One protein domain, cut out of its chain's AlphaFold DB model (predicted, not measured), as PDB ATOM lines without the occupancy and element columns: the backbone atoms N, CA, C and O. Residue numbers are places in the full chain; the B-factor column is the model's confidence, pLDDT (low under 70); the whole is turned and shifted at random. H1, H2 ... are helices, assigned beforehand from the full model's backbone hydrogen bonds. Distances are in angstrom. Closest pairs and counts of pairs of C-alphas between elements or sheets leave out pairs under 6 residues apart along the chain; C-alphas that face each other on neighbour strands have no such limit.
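Overview. This is residues 25 to 73 of the 170 residues of an uncharacterized protein of Parasitella parasitica (UniProt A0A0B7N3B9). A short one-turn helix, H1, stands at the far end of a long arm, residues 25 to 38, which sticks out from a small body where helices H2 and H3 meet at a steep angle. The arm makes much of the length, and the body without it spans 24 by 23 by 12 A. The printed part has 49 residues with three named helices, in the order H1, H2, H3, and no named strand; its class is all helix. It is extended, with a radius of gyration of the C-alphas of 15.5 A and spans of 48 by 23 by 17 A.

Along the chain. H1 is residues 25 to 28, beginning at C-alpha 25 at (83.883, 12.363, 330.821). Residues 29 to 45 hold no named element. H2 is residues 46 to 57, 16.6 A from first to last C-alpha, with C-alpha 46 at (54.322, -9.328, 332.424). H3 is residues 62 to 70, 12.2 A long in the same measure, ending at C-alpha 70 at (43.188, -0.722, 324.183).

Arrangement. H1 is apart from H2 and from H3. H2 and H3 only just touch, with 3 pairs of C-alphas within 8 A; the closest are those of Thr 51 and Asp 64, 5.3 A apart. Their lines stand at a steep tilt of 68 degrees, only just short of about perpendicular, and they run opposite ways. In H2 and H3 every O i to N i+4 pair is within hydrogen-bond range; H1, with 4 residues, is too short for such a pair, and its one O i to N i+3 pair is not within range.

Size, cuts and confidence. The two C-alphas farthest apart are those of Phe 26 and Phe 73, 48.7 A. The printed part has no cut. The link from H1 to H2, 17 residues, is long, and that from H2 to H3, 4 residues, is tight. The mean pLDDT of the printed part is 88.2, and residues 25 to 27 are under 70.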
ATOM      1  N   GLY A  25      83.554  13.734 331.245       59.81
ATOM      2  CA  GLY A  25      83.883  12.363 330.821       59.81
ATOM      3  C   GLY A  25      84.898  11.627 331.707       59.81
ATOM      4  O   GLY A  25      84.873  10.398 331.769       59.81
ATOM      5  N   PHE A  26      85.773  12.351 332.416       63.88
ATOM      6  CA  PHE A  26      86.732  11.749 333.349       63.88
ATOM      7  C   PHE A  26      86.043  11.210 334.609       63.88
ATOM      8  O   PHE A  26      86.323  10.088 335.023       63.88
ATOM      9  N   PHE A  27      85.093  11.959 335.179       69.62
ATOM     10  CA  PHE A  27      84.400  11.549 336.403       69.62
ATOM     11  C   PHE A  27      83.510  10.324 336.190       69.62
ATOM     12  O   PHE A  27      83.484   9.452 337.051       69.62
ATOM     13  N   TYR A  28      82.860  10.186 335.028       73.31
ATOM     14  CA  TYR A  28      82.029   9.011 334.728       73.31
ATOM     15  C   TYR A  28      82.805   7.684 334.743       73.31
ATOM     16  O   TYR A  28      82.228   6.650 335.063       73.31
ATOM     17  N   ARG A  29      84.116   7.703 334.460       74.31
ATOM     18  CA  ARG A  29      84.977   6.505 334.494       74.31
ATOM     19  C   ARG A  29      85.308   6.028 335.910       74.31
ATOM     20  O   ARG A  29      85.804   4.917 336.059       74.31
ATOM     21  N   LEU A  30      85.062   6.859 336.922       83.38
ATOM     22  CA  LEU A  30      85.302   6.525 338.328       83.38
ATOM     23  C   LEU A  30      84.110   5.799 338.972       83.38
ATOM     24  O   LEU A  30      84.235   5.316 340.094       83.38
ATOM     25  N   PHE A  31      82.965   5.719 338.286       83.69
ATOM     26  CA  PHE A  31      81.761   5.078 338.807       83.69
ATOM     27  C   PHE A  31      81.604   3.645 338.295       83.69
ATOM     28  O   PHE A  31      81.789   3.360 337.112       83.69
ATOM     29  N   SER A  32      81.170   2.759 339.189       83.69
ATOM     30  CA  SER A  32      80.676   1.428 338.836       83.69
ATOM     31  C   SER A  32      79.180   1.495 338.555       83.69
ATOM     32  O   SER A  32      78.412   2.002 339.372       83.69
ATOM     33  N   VAL A  33      78.753   0.952 337.416       84.25
ATOM     34  CA  VAL A  33      77.335   0.882 337.048       84.25
ATOM     35  C   VAL A  33      76.791  -0.491 337.421       84.25
ATOM     36  O   VAL A  33      77.256  -1.510 336.915       84.25
ATOM     37  N   VAL A  34      75.778  -0.517 338.287       88.88
ATOM     38  CA  VAL A  34      75.009  -1.728 338.598       88.88
ATOM     39  C   VAL A  34      73.615  -1.562 338.014       88.88
ATOM     40  O   VAL A  34      72.909  -0.607 338.334       88.88
ATOM     41  N   ARG A  35      73.215  -2.489 337.140       85.38
ATOM     42  CA  ARG A  35      71.889  -2.479 336.519       85.38
ATOM     43  C   ARG A  35      70.939  -3.374 337.304       85.38
ATOM     44  O   ARG A  35      71.183  -4.571 337.431       85.38
ATOM     45  N   LEU A  36      69.831  -2.804 337.766       89.31
ATOM     46  CA  LEU A  36      68.698  -3.576 338.272       89.31
ATOM     47  C   LEU A  36      67.893  -4.102 337.080       89.31
ATOM     48  O   LEU A  36      67.531  -3.335 336.188       89.31
ATOM     49  N   THR A  37      67.657  -5.411 337.039       85.06
ATOM     50  CA  THR A  37      66.992  -6.086 335.909       85.06
ATOM     51  C   THR A  37      65.569  -6.530 336.218       85.06
ATOM     52  O   THR A  37      64.845  -6.918 335.309       85.06
ATOM     53  N   GLU A  38      65.170  -6.507 337.487       88.06
ATOM     54  CA  GLU A  38      63.867  -6.987 337.935       88.06
ATOM     55  C   GLU A  38      62.839  -5.847 337.997       88.06
ATOM     56  O   GLU A  38      63.109  -4.778 338.553       88.06
ATOM     57  N   ILE A  39      61.649  -6.078 337.430       86.06
ATOM     58  CA  ILE A  39      60.539  -5.118 337.419       86.06
ATOM     59  C   ILE A  39      59.570  -5.462 338.553       86.06
ATOM     60  O   ILE A  39      58.805  -6.417 338.462       86.06
ATOM     61  N   MET A  40      59.562  -4.643 339.607       85.75
ATOM     62  CA  MET A  40      58.735  -4.894 340.800       85.75
ATOM     63  C   MET A  40      57.346  -4.242 340.754       85.75
ATOM     64  O   MET A  40      56.428  -4.715 341.417       85.75
ATOM     65  N   ARG A  41      57.174  -3.149 339.996       80.75
ATOM     66  CA  ARG A  41      55.925  -2.357 339.986       80.75
ATOM     67  C   ARG A  41      54.775  -3.047 339.246       80.75
ATOM     68  O   ARG A  41      53.646  -2.980 339.710       80.75
ATOM     69  N   GLN A  42      55.058  -3.695 338.116       87.94
ATOM     70  CA  GLN A  42      54.074  -4.373 337.259       87.94
ATOM     71  C   GLN A  42      54.284  -5.896 337.231       87.94
ATOM     72  O   GLN A  42      54.064  -6.535 336.208       87.94
ATOM     73  N   ARG A  43      54.746  -6.491 338.338       84.88
ATOM     74  CA  ARG A  43      55.141  -7.913 338.375       84.88
ATOM     75  C   ARG A  43      54.017  -8.882 337.974       84.88
ATOM     76  O   ARG A  43      54.297  -9.946 337.436       84.88
ATOM     77  N   ASP A  44      52.769  -8.501 338.242       88.44
ATOM     78  CA  ASP A  44      51.585  -9.332 338.009       88.44
ATOM     79  C   ASP A  44      51.052  -9.198 336.562       88.44
ATOM     80  O   ASP A  44      50.170  -9.953 336.160       88.44
ATOM     81  N   ASP A  45      51.610  -8.277 335.761       89.56
ATOM     82  CA  ASP A  45      51.263  -8.045 334.352       89.56
ATOM     83  C   ASP A  45      52.536  -7.974 333.490       89.56
ATOM     84  O   ASP A  45      53.037  -6.911 333.107       89.56
ATOM     85  N   VAL A  46      53.093  -9.157 333.217       89.31
ATOM     86  CA  VAL A  46      54.322  -9.328 332.424       89.31
ATOM     87  C   VAL A  46      54.208  -8.720 331.014       89.31
ATOM     88  O   VAL A  46      55.150  -8.032 330.610       89.31
ATOM     89  N   PRO A  47      53.102  -8.908 330.257       90.56
ATOM     90  CA  PRO A  47      52.936  -8.267 328.951       90.56
ATOM     91  C   PRO A  47      53.013  -6.738 329.020       90.56
ATOM     92  O   PRO A  47      53.713  -6.117 328.214       90.56
ATOM     93  N   TYR A  48      52.361  -6.122 330.007       92.12
ATOM     94  CA  TYR A  48      52.408  -4.674 330.178       92.12
ATOM     95  C   TYR A  48      53.804  -4.180 330.591       92.12
ATOM     96  O   TYR A  48      54.299  -3.186 330.056       92.12
ATOM     97  N   ALA A  49      54.491  -4.905 331.478       92.81
ATOM     98  CA  ALA A  49      55.864  -4.595 331.877       92.81
ATOM     99  C   ALA A  49      56.853  -4.633 330.690       92.81
ATOM    100  O   ALA A  49      57.713  -3.754 330.559       92.81
ATOM    101  N   ALA A  50      56.714  -5.624 329.803       91.62
ATOM    102  CA  ALA A  50      57.513  -5.729 328.582       91.62
ATOM    103  C   ALA A  50      57.239  -4.555 327.628       91.62
ATOM    104  O   ALA A  50      58.171  -3.908 327.149       91.62
ATOM    105  N   THR A  51      55.964  -4.215 327.446       94.69
ATOM    106  CA  THR A  51      55.512  -3.094 326.612       94.69
ATOM    107  C   THR A  51      56.083  -1.749 327.103       94.69
ATOM    108  O   THR A  51      56.616  -0.967 326.312       94.69
ATOM    109  N   LEU A  52      56.064  -1.491 328.421       93.88
ATOM    110  CA  LEU A  52      56.694  -0.309 329.034       93.88
ATOM    111  C   LEU A  52      58.215  -0.273 328.820       93.88
ATOM    112  O   LEU A  52      58.789   0.794 328.603       93.88
ATOM    113  N   THR A  53      58.868  -1.437 328.864       92.19
ATOM    114  CA  THR A  53      60.309  -1.550 328.608       92.19
ATOM    115  C   THR A  53      60.635  -1.184 327.159       92.19
ATOM    116  O   THR A  53      61.537  -0.380 326.926       92.19
ATOM    117  N   ASN A  54      59.868  -1.697 326.192       94.94
ATOM    118  CA  ASN A  54      60.034  -1.365 324.774       94.94
ATOM    119  C   ASN A  54      59.796   0.126 324.501       94.94
ATOM    120  O   ASN A  54      60.547   0.737 323.742       94.94
ATOM    121  N   MET A  55      58.802   0.731 325.161       94.75
ATOM    122  CA  MET A  55      58.565   2.177 325.104       94.75
ATOM    123  C   MET A  55      59.773   2.972 325.611       94.75
ATOM    124  O   MET A  55      60.220   3.893 324.934       94.75
ATOM    125  N   GLY A  56      60.344   2.594 326.758       92.50
ATOM    126  CA  GLY A  56      61.534   3.253 327.309       92.50
ATOM    127  C   GLY A  56      62.788   3.104 326.439       92.50
ATOM    128  O   GLY A  56      63.640   3.990 326.440       92.50
ATOM    129  N   LEU A  57      62.893   2.011 325.677       93.38
ATOM    130  CA  LEU A  57      63.973   1.768 324.712       93.38
ATOM    131  C   LEU A  57      63.723   2.405 323.335       93.38
ATOM    132  O   LEU A  57      64.623   2.406 322.499       93.38
ATOM    133  N   GLY A  58      62.520   2.933 323.080       95.31
ATOM    134  CA  GLY A  58      62.133   3.474 321.775       95.31
ATOM    135  C   GLY A  58      61.933   2.410 320.690       95.31
ATOM    136  O   GLY A  58      62.009   2.731 319.507       95.31
ATOM    137  N   CYS A  59      61.688   1.153 321.066       96.38
ATOM    138  CA  CYS A  59      61.547   0.015 320.152       96.38
ATOM    139  C   CYS A  59      60.166  -0.652 320.257       96.38
ATOM    140  O   CYS A  59      60.058  -1.878 320.296       96.38
ATOM    141  N   MET A  60      59.106   0.154 320.352       97.06
ATOM    142  CA  MET A  60      57.733  -0.353 320.420       97.06
ATOM    143  C   MET A  60      57.346  -1.107 319.146       97.06
ATOM    144  O   MET A  60      57.623  -0.663 318.034       97.06
ATOM    145  N   THR A  61      56.665  -2.230 319.333       96.25
ATOM    146  CA  THR A  61      56.048  -3.028 318.271       96.25
ATOM    147  C   THR A  61      54.593  -2.614 318.040       96.25
ATOM    148  O   THR A  61      53.984  -1.950 318.882       96.25
ATOM    149  N   ASP A  62      53.988  -3.060 316.936       97.31
ATOM    150  CA  ASP A  62      52.560  -2.823 316.676       97.31
ATOM    151  C   ASP A  62      51.671  -3.401 317.787       97.31
ATOM    152  O   ASP A  62      50.713  -2.757 318.208       97.31
ATOM    153  N   ASN A  63      52.035  -4.566 318.334       95.75
ATOM    154  CA  ASN A  63      51.329  -5.173 319.463       95.75
ATOM    155  C   ASN A  63      51.401  -4.297 320.721       95.75
ATOM    156  O   ASN A  63      50.401  -4.160 321.426       95.75
ATOM    157  N   ASP A  64      52.554  -3.669 320.979       96.06
ATOM    158  CA  ASP A  64      52.728  -2.753 322.111       96.06
ATOM    159  C   ASP A  64      51.812  -1.526 321.959       96.06
ATOM    160  O   ASP A  64      51.132  -1.111 322.902       96.06
ATOM    161  N   ILE A  65      51.752  -0.965 320.747       95.50
ATOM    162  CA  ILE A  65      50.887   0.174 320.412       95.50
ATOM    163  C   ILE A  65      49.410  -0.214 320.557       95.50
ATOM    164  O   ILE A  65      48.631   0.524 321.167       95.50
ATOM    165  N   THR A  66      49.011  -1.378 320.036       96.00
ATOM    166  CA  THR A  66      47.648  -1.902 320.182       96.00
ATOM    167  C   THR A  66      47.273  -2.075 321.650       96.00
ATOM    168  O   THR A  66      46.163  -1.695 322.032       96.00
ATOM    169  N   LEU A  67      48.188  -2.573 322.488       94.50
ATOM    170  CA  LEU A  67      47.947  -2.711 323.922       94.50
ATOM    171  C   LEU A  67      47.661  -1.349 324.574       94.50
ATOM    172  O   LEU A  67      46.625  -1.206 325.223       94.50
ATOM    173  N   PHE A  68      48.498  -0.327 324.362       92.62
ATOM    174  CA  PHE A  68      48.246   1.016 324.911       92.62
ATOM    175  C   PHE A  68      46.945   1.641 324.407       92.62
ATOM    176  O   PHE A  68      46.176   2.197 325.194       92.62
ATOM    177  N   ASN A  69      46.650   1.493 323.117       92.81
ATOM    178  CA  ASN A  69      45.403   1.990 322.547       92.81
ATOM    179  C   ASN A  69      44.180   1.302 323.171       92.81
ATOM    180  O   ASN A  69      43.182   1.967 323.437       92.81
ATOM    181  N   SER A  70      44.268   0.006 323.495       90.38
ATOM    182  CA  SER A  70      43.188  -0.722 324.183       90.38
ATOM    183  C   SER A  70      42.905  -0.207 325.603       90.38
ATOM    184  O   SER A  70      41.807  -0.397 326.128       90.38
ATOM    185  N   MET A  71      43.874   0.482 326.214       86.19
ATOM    186  CA  MET A  71      43.750   1.111 327.532       86.19
ATOM    187  C   MET A  71      43.283   2.569 327.457       86.19
ATOM    188  O   MET A  71      43.180   3.232 328.487       86.19
ATOM    189  N   THR A  72      42.973   3.075 326.264       88.25
ATOM    190  CA  THR A  72      42.416   4.417 326.087       88.25
ATOM    191  C   THR A  72      40.893   4.348 326.133       88.25
ATOM    192  O   THR A  72      40.266   3.566 325.422       88.25
ATOM    193  N   PHE A  73      40.277   5.176 326.971       83.44
ATOM    194  CA  PHE A  73      38.829   5.204 327.158       83.44
ATOM    195  C   PHE A  73      38.315   6.640 327.231       83.44
ATOM    196  O   PHE A  73      38.980   7.528 327.760       83.44
TER     197      PHE A  73